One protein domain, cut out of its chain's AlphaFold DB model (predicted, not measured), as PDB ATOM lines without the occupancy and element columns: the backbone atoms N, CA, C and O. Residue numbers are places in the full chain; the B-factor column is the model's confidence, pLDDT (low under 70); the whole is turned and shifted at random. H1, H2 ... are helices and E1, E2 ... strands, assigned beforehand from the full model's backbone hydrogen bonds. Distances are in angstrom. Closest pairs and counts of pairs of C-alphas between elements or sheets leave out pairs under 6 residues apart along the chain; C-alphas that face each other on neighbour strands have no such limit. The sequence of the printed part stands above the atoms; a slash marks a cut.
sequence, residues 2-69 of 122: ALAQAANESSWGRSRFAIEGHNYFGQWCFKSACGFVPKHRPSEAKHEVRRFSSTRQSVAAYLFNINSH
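Overview. This is residues 2 to 69 of the 122 residues of the protein "Uncharacterized FlgJ-related protein" of Alteromonadaceae bacterium Bs31 (UniProt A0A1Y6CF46). Three helices, H1, H2 and H3, are gathered loosely round a short piece of loop, residues 23 to 25, and a long loop runs out from there to one end and comes back to the short strand E1. Short pairings tie that loop to E1 on its way, and its tip, residues 39 to 44, sticks out free. The printed part has 68 residues, with three named helices and one named strand in the order H1, H2, E1, H3; the class is mostly helix, though the named elements hold 31 residues, under half. The whole is compact, with a radius of gyration of the C-alphas of 11.7 A, and spans 33 by 28 by 19 A.

Along the chain. Find C-alpha 2 at (-24.703, 29.915, -41.245); there H1 begins, and it runs through residues 2 to 9 over 10.4 A. Go on to C-alpha 16 at (-35.126, 13.835, -37.766), where H2, residues 16 to 21, begins its 7.6 A. Residues 22 to 47 hold no named element. E1 follows at residues 48 to 50, 5.9 A long. H3, the longest helix, takes residues 55 to 68 and covers 19.9 A, ending with C-alpha 68 at (-35.695, 40.641, -42.878).

Arrangement. Begin with H1: it touches no helix, but H1 and H3 are near each other, with 6 pairs of C-alphas within 10 A. H2 and H3 are also near each other, with 5 such pairs. H1 and H2 are apart, and so are H1 and E1. Look next at Gly 21 of H2 and Arg 50 of E1, the closest C-alphas of these two elements, 7.4 A apart. E1 and H3 are apart. E1 pairs with no named strand, but residues 28 to 29 pair antiparallel with its residues 48 to 49, and residues 35 to 36 pair antiparallel with its residues 49 to 50. In H1, H2 and H3 every O i to N i+4 pair is within hydrogen-bond range.

Size, cuts and confidence. The C-alphas of Leu 3 and Ser 43 are the two farthest apart, at 33.0 A; Ser 43 is in the stretch that stands free. From Ala 2 to His 69, the first and last printed C-alphas, the distance is 16.1 A. The printed part has no cut, and it belongs to a full chain of 122 residues. The link from H2 to E1 is long, with 26 residues; H1 to H2 is a short link of 6, and E1 to H3 a tight one of 4. The mean pLDDT of the printed part is 93.3, and no printed residue of the model is under 70.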
ATOM      1  N   ALA A   2     -23.501  30.700 -40.913       95.31
ATOM      2  CA  ALA A   2     -24.703  29.915 -41.245       95.31
ATOM      3  C   ALA A   2     -24.470  28.391 -41.230       95.31
ATOM      4  O   ALA A   2     -25.347  27.654 -40.796       95.31
ATOM      5  N   LEU A   3     -23.280  27.931 -41.637       95.44
ATOM      6  CA  LEU A   3     -22.878  26.523 -41.534       95.44
ATOM      7  C   LEU A   3     -22.835  26.032 -40.081       95.44
ATOM      8  O   LEU A   3     -23.368  24.971 -39.785       95.44
ATOM      9  N   ALA A   4     -22.254  26.821 -39.175       96.69
ATOM     10  CA  ALA A   4     -22.187  26.480 -37.756       96.69
ATOM     11  C   ALA A   4     -23.579  26.458 -37.109       96.69
ATOM     12  O   ALA A   4     -23.881  25.536 -36.360       96.69
ATOM     13  N   GLN A   5     -24.463  27.401 -37.462       96.75
ATOM     14  CA  GLN A   5     -25.853  27.371 -36.992       96.75
ATOM     15  C   GLN A   5     -26.586  26.146 -37.534       96.75
ATOM     16  O   GLN A   5     -27.185  25.416 -36.760       96.75
ATOM     17  N   ALA A   6     -26.473  25.856 -38.834       97.12
ATOM     18  CA  ALA A   6     -27.062  24.649 -39.407       97.12
ATOM     19  C   ALA A   6     -26.559  23.388 -38.690       97.12
ATOM     20  O   ALA A   6     -27.360  22.526 -38.345       97.12
ATOM     21  N   ALA A   7     -25.255  23.279 -38.426       96.94
ATOM     22  CA  ALA A   7     -24.681  22.160 -37.685       96.94
ATOM     23  C   ALA A   7     -25.250  22.058 -36.261       96.94
ATOM     24  O   ALA A   7     -25.697  20.981 -35.871       96.94
ATOM     25  N   ASN A   8     -25.296  23.166 -35.522       95.75
ATOM     26  CA  ASN A   8     -25.810  23.201 -34.157       95.75
ATOM     27  C   ASN A   8     -27.300  22.819 -34.088       95.75
ATOM     28  O   ASN A   8     -27.676  21.852 -33.427       95.75
ATOM     29  N   GLU A   9     -28.142  23.519 -34.855       95.88
ATOM     30  CA  GLU A   9     -29.604  23.369 -34.827       95.88
ATOM     31  C   GLU A   9     -30.087  22.007 -35.362       95.88
ATOM     32  O   GLU A   9     -31.206  21.573 -35.079       95.88
ATOM     33  N   SER A  10     -29.267  21.314 -36.157       96.88
ATOM     34  CA  SER A  10     -29.630  20.034 -36.778       96.88
ATOM     35  C   SER A  10     -28.864  18.826 -36.248       96.88
ATOM     36  O   SER A  10     -28.954  17.742 -36.832       96.88
ATOM     37  N   SER A  11     -28.104  18.983 -35.161       96.12
ATOM     38  CA  SER A  11     -27.230  17.928 -34.631       96.12
ATOM     39  C   SER A  11     -26.271  17.374 -35.698       96.12
ATOM     40  O   SER A  11     -26.112  16.158 -35.839       96.12
ATOM     41  N   TRP A  12     -25.645  18.269 -36.462       96.81
ATOM     42  CA  TRP A  12     -24.799  17.974 -37.625       96.81
ATOM     43  C   TRP A  12     -25.555  17.281 -38.766       96.81
ATOM     44  O   TRP A  12     -25.067  16.334 -39.374       96.81
ATOM     45  N   GLY A  13     -26.785  17.723 -39.033       96.69
ATOM     46  CA  GLY A  13     -27.648  17.176 -40.084       96.69
ATOM     47  C   GLY A  13     -28.294  15.832 -39.743       96.69
ATOM     48  O   GLY A  13     -28.955  15.250 -40.598       96.69
ATOM     49  N   ARG A  14     -28.124  15.336 -38.512       97.44
ATOM     50  CA  ARG A  14     -28.626  14.022 -38.074       97.44
ATOM     51  C   ARG A  14     -30.008  14.080 -37.434       97.44
ATOM     52  O   ARG A  14     -30.610  13.037 -37.195       97.44
ATOM     53  N   SER A  15     -30.516  15.274 -37.124       96.06
ATOM     54  CA  SER A  15     -31.852  15.407 -36.548       96.06
ATOM     55  C   SER A  15     -32.914  14.886 -37.518       96.06
ATOM     56  O   SER A  15     -32.815  15.043 -38.738       96.06
ATOM     57  N   ARG A  16     -33.989  14.312 -36.969       95.25
ATOM     58  CA  ARG A  16     -35.126  13.835 -37.766       95.25
ATOM     59  C   ARG A  16     -35.679  14.924 -38.693       95.25
ATOM     60  O   ARG A  16     -36.007  14.649 -39.841       95.25
ATOM     61  N   PHE A  17     -35.762  16.165 -38.212       96.12
ATOM     62  CA  PHE A  17     -36.282  17.290 -38.994       96.12
ATOM     63  C   PHE A  17     -35.358  17.685 -40.154       96.12
ATOM     64  O   PHE A  17     -35.847  18.106 -41.205       96.12
ATOM     65  N   ALA A  18     -34.044  17.511 -39.995       97.25
ATOM     66  CA  ALA A  18     -33.084  17.714 -41.070       97.25
ATOM     67  C   ALA A  18     -33.157  16.592 -42.113       97.25
ATOM     68  O   ALA A  18     -33.267  16.889 -43.300       97.25
ATOM     69  N   ILE A  19     -33.178  15.328 -41.681       97.38
ATOM     70  CA  ILE A  19     -33.204  14.163 -42.579       97.38
ATOM     71  C   ILE A  19     -34.536  14.065 -43.332       97.38
ATOM     72  O   ILE A  19     -34.557  13.964 -44.554       97.38
ATOM     73  N   GLU A  20     -35.665  14.108 -42.623       96.69
ATOM     74  CA  GLU A  20     -36.979  13.876 -43.235       96.69
ATOM     75  C   GLU A  20     -37.582  15.144 -43.852       96.69
ATOM     76  O   GLU A  20     -38.485  15.055 -44.687       96.69
ATOM     77  N   GLY A  21     -37.149  16.333 -43.427       96.88
ATOM     78  CA  GLY A  21     -37.795  17.584 -43.824       96.88
ATOM     79  C   GLY A  21     -36.877  18.711 -44.234       96.88
ATOM     80  O   GLY A  21     -37.363  19.832 -44.393       96.88
ATOM     81  N   HIS A  22     -35.586  18.433 -44.403       98.12
ATOM     82  CA  HIS A  22     -34.578  19.410 -44.792       98.12
ATOM     83  C   HIS A  22     -34.555  20.654 -43.890       98.12
ATOM     84  O   HIS A  22     -34.122  21.716 -44.325       98.12
ATOM     85  N   ASN A  23     -35.041  20.584 -42.648       97.75
ATOM     86  CA  ASN A  23     -35.104  21.733 -41.749       97.75
ATOM     87  C   ASN A  23     -33.863  21.782 -40.855       97.75
ATOM     88  O   ASN A  23     -33.845  21.232 -39.759       97.75
ATOM     89  N   TYR A  24     -32.817  22.446 -41.350       97.81
ATOM     90  CA  TYR A  24     -31.522  22.533 -40.675       97.81
ATOM     91  C   TYR A  24     -31.446  23.627 -39.609       97.81
ATOM     92  O   TYR A  24     -30.443  23.710 -38.922       97.81
ATOM     93  N   PHE A  25     -32.472  24.472 -39.498       97.19
ATOM     94  CA  PHE A  25     -32.457  25.677 -38.660       97.19
ATOM     95  C   PHE A  25     -33.632  25.722 -37.673       97.19
ATOM     96  O   PHE A  25     -33.953  26.784 -37.152       97.19
ATOM     97  N   GLY A  26     -34.343  24.602 -37.490       94.75
ATOM     98  CA  GLY A  26     -35.483  24.516 -36.572       94.75
ATOM     99  C   GLY A  26     -36.666  25.430 -36.920       94.75
ATOM    100  O   GLY A  26     -37.470  25.743 -36.050       94.75
ATOM    101  N   GLN A  27     -36.798  25.871 -38.176       95.50
ATOM    102  CA  GLN A  27     -37.783  26.887 -38.563       95.50
ATOM    103  C   GLN A  27     -39.216  26.409 -38.324       95.50
ATOM    104  O   GLN A  27     -39.606  25.332 -38.788       95.50
ATOM    105  N   TRP A  28     -40.019  27.234 -37.657       94.12
ATOM    106  CA  TRP A  28     -41.437  26.974 -37.437       94.12
ATOM    107  C   TRP A  28     -42.306  27.416 -38.615       94.12
ATOM    108  O   TRP A  28     -41.930  28.252 -39.440       94.12
ATOM    109  N   CYS A  29     -43.506  26.856 -38.682       94.00
ATOM    110  CA  CYS A  29     -44.589  27.322 -39.531       94.00
ATOM    111  C   CYS A  29     -45.925  27.208 -38.784       94.00
ATOM    112  O   CYS A  29     -46.057  26.433 -37.843       94.00
ATOM    113  N   PHE A  30     -46.908  28.018 -39.181       91.12
ATOM    114  CA  PHE A  30     -48.147  28.237 -38.415       91.12
ATOM    115  C   PHE A  30     -49.415  27.860 -39.194       91.12
ATOM    116  O   PHE A  30     -50.518  28.270 -38.842       91.12
ATOM    117  N   LYS A  31     -49.261  27.116 -40.292       89.75
ATOM    118  CA  LYS A  31     -50.380  26.551 -41.052       89.75
ATOM    119  C   LYS A  31     -50.520  25.084 -40.669       89.75
ATOM    120  O   LYS A  31     -49.513  24.416 -40.497       89.75
ATOM    121  N   SER A  32     -51.739  24.573 -40.556       87.50
ATOM    122  CA  SER A  32     -51.911  23.140 -40.305       87.50
ATOM    123  C   SER A  32     -51.280  22.319 -41.438       87.50
ATOM    124  O   SER A  32     -51.413  22.692 -42.606       87.50
ATOM    125  N   ALA A  33     -50.584  21.236 -41.079       89.25
ATOM    126  CA  ALA A  33     -49.921  20.314 -42.001       89.25
ATOM    127  C   ALA A  33     -48.803  20.949 -42.857       89.25
ATOM    128  O   ALA A  33     -48.510  20.492 -43.962       89.25
ATOM    129  N   CYS A  34     -48.151  22.000 -42.352       92.88
ATOM    130  CA  CYS A  34     -46.977  22.595 -42.994       92.88
ATOM    131  C   CYS A  34     -45.658  21.904 -42.607       92.88
ATOM    132  O   CYS A  34     -44.603  22.211 -43.179       92.88
ATOM    133  N   GLY A  35     -45.684  21.000 -41.628       94.94
ATOM    134  CA  GLY A  35     -44.485  20.386 -41.093       94.94
ATOM    135  C   GLY A  35     -44.723  19.199 -40.163       94.94
ATOM    136  O   GLY A  35     -45.672  18.433 -40.301       94.94
ATOM    137  N   PHE A  36     -43.787  19.011 -39.235       92.12
ATOM    138  CA  PHE A  36     -43.850  17.991 -38.200       92.12
ATOM    139  C   PHE A  36     -44.496  18.569 -36.949       92.12
ATOM    140  O   PHE A  36     -44.071  19.608 -36.443       92.12
ATOM    141  N   VAL A  37     -45.464  17.845 -36.399       89.69
ATOM    142  CA  VAL A  37     -46.010  18.125 -35.072       89.69
ATOM    143  C   VAL A  37     -45.018  17.614 -34.015       89.69
ATOM    144  O   VAL A  37     -44.746  16.408 -33.985       89.69
ATOM    145  N   PRO A  38     -44.444  18.480 -33.154       79.81
ATOM    146  CA  PRO A  38     -43.552  18.027 -32.091       79.81
ATOM    147  C   PRO A  38     -44.294  17.135 -31.090       79.81
ATOM    148  O   PRO A  38     -45.404  17.459 -30.673       79.81
ATOM    149  N   LYS A  39     -43.659  16.034 -30.663       78.75
ATOM    150  CA  LYS A  39     -44.253  15.064 -29.720       78.75
ATOM    151  C   LYS A  39     -44.612  15.679 -28.361       78.75
ATOM    152  O   LYS A  39     -45.567  15.239 -27.738       78.75
ATOM    153  N   HIS A  40     -43.857  16.688 -27.927       76.62
ATOM    154  CA  HIS A  40     -44.012  17.355 -26.630       76.62
ATOM    155  C   HIS A  40     -44.518  18.798 -26.759       76.62
ATOM    156  O   HIS A  40     -44.191  19.639 -25.925       76.62
ATOM    157  N   ARG A  41     -45.278  19.132 -27.815       73.75
ATOM    158  CA  ARG A  41     -45.828  20.491 -27.924       73.75
ATOM    159  C   ARG A  41     -46.908  20.724 -26.853       73.75
ATOM    160  O   ARG A  41     -47.741  19.835 -26.658       73.75
ATOM    161  N   PRO A  42     -46.954  21.905 -26.213       75.62
ATOM    162  CA  PRO A  42     -48.114  22.316 -25.427       75.62
ATOM    163  C   PRO A  42     -49.389  22.225 -26.275       75.62
ATOM    164  O   PRO A  42     -49.352  22.501 -27.475       75.62
ATOM    165  N   SER A  43     -50.521  21.869 -25.667       72.56
ATOM    166  CA  SER A  43     -51.818  21.758 -26.357       72.56
ATOM    167  C   SER A  43     -52.223  23.047 -27.085       72.56
ATOM    168  O   SER A  43     -52.881  22.990 -28.121       72.56
ATOM    169  N   GLU A  44     -51.780  24.200 -26.583       75.56
ATOM    170  CA  GLU A  44     -52.069  25.524 -27.145       75.56
ATOM    171  C   GLU A  44     -51.117  25.945 -28.278       75.56
ATOM    172  O   GLU A  44     -51.379  26.915 -28.995       75.56
ATOM    173  N   ALA A  45     -50.009  25.224 -28.481       76.88
ATOM    174  CA  ALA A  45     -49.029  25.562 -29.502       76.88
ATOM    175  C   ALA A  45     -49.569  25.255 -30.908       76.88
ATOM    176  O   ALA A  45     -49.731  24.102 -31.310       76.88
ATOM    177  N   LYS A  46     -49.793  26.315 -31.693       84.12
ATOM    178  CA  LYS A  46     -50.289  26.224 -33.080       84.12
ATOM    179  C   LYS A  46     -49.187  26.029 -34.128       84.12
ATOM    180  O   LYS A  46     -49.493  25.917 -35.311       84.12
ATOM    181  N   HIS A  47     -47.920  26.034 -33.716       89.62
ATOM    182  CA  HIS A  47     -46.791  25.902 -34.630       89.62
ATOM    183  C   HIS A  47     -46.424  24.434 -34.893       89.62
ATOM    184  O   HIS A  47     -46.603  23.550 -34.052       89.62
ATOM    185  N   GLU A  48     -45.877  24.192 -36.078       93.75
ATOM    186  CA  GLU A  48     -45.246  22.946 -36.507       93.75
ATOM    187  C   GLU A  48     -43.791  23.233 -36.899       93.75
ATOM    188  O   GLU A  48     -43.440  24.356 -37.273       93.75
ATOM    189  N   VAL A  49     -42.926  22.220 -36.850       94.50
ATOM    190  CA  VAL A  49     -41.560  22.334 -37.378       94.50
ATOM    191  C   VAL A  49     -41.628  22.168 -38.886       94.50
ATOM    192  O   VAL A  49     -41.942  21.088 -39.376       94.50
ATOM    193  N   ARG A  50     -41.349  23.233 -39.635       96.81
ATOM    194  CA  ARG A  50     -41.577  23.296 -41.082       96.81
ATOM    195  C   ARG A  50     -40.891  22.158 -41.833       96.81
ATOM    196  O   ARG A  50     -39.726  21.862 -41.575       96.81
ATOM    197  N   ARG A  51     -41.590  21.576 -42.808       97.75
ATOM    198  CA  ARG A  51     -41.004  20.662 -43.795       97.75
ATOM    199  C   ARG A  51     -40.699  21.437 -45.076       97.75
ATOM    200  O   ARG A  51     -41.545  22.170 -45.582       97.75
ATOM    201  N   PHE A  52     -39.490  21.288 -45.601       97.62
ATOM    202  CA  PHE A  52     -39.068  21.902 -46.858       97.62
ATOM    203  C   PHE A  52     -38.946  20.851 -47.955       97.62
ATOM    204  O   PHE A  52     -38.509  19.724 -47.710       97.62
ATOM    205  N   SER A  53     -39.267  21.233 -49.192       96.69
ATOM    206  CA  SER A  53     -39.135  20.314 -50.327       96.69
ATOM    207  C   SER A  53     -37.672  20.068 -50.718       96.69
ATOM    208  O   SER A  53     -37.388  19.113 -51.431       96.69
ATOM    209  N   SER A  54     -36.740  20.921 -50.275       97.62
ATOM    210  CA  SER A  54     -35.301  20.736 -50.476       97.62
ATOM    211  C   SER A  54     -34.460  21.524 -49.472       97.62
ATOM    212  O   SER A  54     -34.898  22.549 -48.937       97.62
ATOM    213  N   THR A  55     -33.203  21.108 -49.296       96.25
ATOM    214  CA  THR A  55     -32.186  21.833 -48.513       96.25
ATOM    215  C   THR A  55     -32.046  23.288 -48.947       96.25
ATOM    216  O   THR A  55     -31.992  24.187 -48.112       96.25
ATOM    217  N   ARG A  56     -32.090  23.553 -50.258       97.69
ATOM    218  CA  ARG A  56     -32.013  24.912 -50.805       97.69
ATOM    219  C   ARG A  56     -33.159  25.803 -50.322       97.69
ATOM    220  O   ARG A  56     -32.917  26.966 -50.017       97.69
ATOM    221  N   GLN A  57     -34.389  25.288 -50.233       98.00
ATOM    222  CA  GLN A  57     -35.511  26.082 -49.716       98.00
ATOM    223  C   GLN A  57     -35.358  26.395 -48.227       98.00
ATOM    224  O   GLN A  57     -35.685  27.499 -47.803       98.00
ATOM    225  N   SER A  58     -34.838  25.447 -47.451       97.50
ATOM    226  CA  SER A  58     -34.562  25.640 -46.028       97.50
ATOM    227  C   SER A  58     -33.526  26.731 -45.787       97.50
ATOM    228  O   SER A  58     -33.778  27.665 -45.025       97.50
ATOM    229  N   VAL A  59     -32.409  26.671 -46.521       97.56
ATOM    230  CA  VAL A  59     -31.356  27.696 -46.491       97.56
ATOM    231  C   VAL A  59     -31.894  29.049 -46.955       97.56
ATOM    232  O   VAL A  59     -31.644  30.055 -46.300       97.56
ATOM    233  N   ALA A  60     -32.673  29.095 -48.039       98.25
ATOM    234  CA  ALA A  60     -33.265  30.340 -48.526       98.25
ATOM    235  C   ALA A  60     -34.220  30.973 -47.500       98.25
ATOM    236  O   ALA A  60     -34.155  32.178 -47.270       98.25
ATOM    237  N   ALA A  61     -35.067  30.171 -46.848       97.94
ATOM    238  CA  ALA A  61     -35.979  30.652 -45.812       97.94
ATOM    239  C   ALA A  61     -35.226  31.160 -44.572       97.94
ATOM    240  O   ALA A  61     -35.545  32.231 -44.058       97.94
ATOM    241  N   TYR A  62     -34.173  30.451 -44.161       97.88
ATOM    242  CA  TYR A  62     -33.296  30.877 -43.078       97.88
ATOM    243  C   TYR A  62     -32.615  32.215 -43.392       97.88
ATOM    244  O   TYR A  62     -32.691  33.158 -42.603       97.88
ATOM    245  N   LEU A  63     -32.003  32.327 -44.577       97.75
ATOM    246  CA  LEU A  63     -31.361  33.558 -45.027       97.75
ATOM    247  C   LEU A  63     -32.367  34.705 -45.113       97.75
ATOM    248  O   LEU A  63     -32.053  35.812 -44.685       97.75
ATOM    249  N   PHE A  64     -33.575  34.457 -45.618       98.12
ATOM    250  CA  PHE A  64     -34.630  35.461 -45.641       98.12
ATOM    251  C   PHE A  64     -34.973  35.939 -44.226       98.12
ATOM    252  O   PHE A  64     -34.991  37.146 -43.988       98.12
ATOM    253  N   ASN A  65     -35.164  35.021 -43.276       96.75
ATOM    254  CA  ASN A  65     -35.500  35.342 -41.891       96.75
ATOM    255  C   ASN A  65     -34.445  36.252 -41.237       96.75
ATOM    256  O   ASN A  65     -34.765  37.368 -40.821       96.75
ATOM    257  N   ILE A  66     -33.170  35.841 -41.237       96.38
ATOM    258  CA  ILE A  66     -32.093  36.623 -40.603       96.38
ATOM    259  C   ILE A  66     -31.862  37.986 -41.282       96.38
ATOM    260  O   ILE A  66     -31.359  38.924 -40.663       96.38
ATOM    261  N   ASN A  67     -32.244  38.118 -42.557       96.94
ATOM    262  CA  ASN A  67     -32.075  39.346 -43.332       96.94
ATOM    263  C   ASN A  67     -33.321  40.243 -43.388       96.94
ATOM    264  O   ASN A  67     -33.222  41.330 -43.950       96.94
ATOM    265  N   SER A  68     -34.456  39.848 -42.806       97.06
ATOM    266  CA  SER A  68     -35.695  40.641 -42.878       97.06
ATOM    267  C   SER A  68     -36.371  40.859 -41.528       97.06
ATOM    268  O   SER A  68     -36.871  41.951 -41.275       97.06
ATOM    269  N   HIS A  69     -36.354  39.872 -40.631       97.06
ATOM    270  CA  HIS A  69     -37.125  39.939 -39.393       97.06
ATOM    271  C   HIS A  69     -36.550  40.971 -38.403       97.06
ATOM    272  O   HIS A  69     -35.328  41.125 -38.294       97.06
TER     273      HIS A  69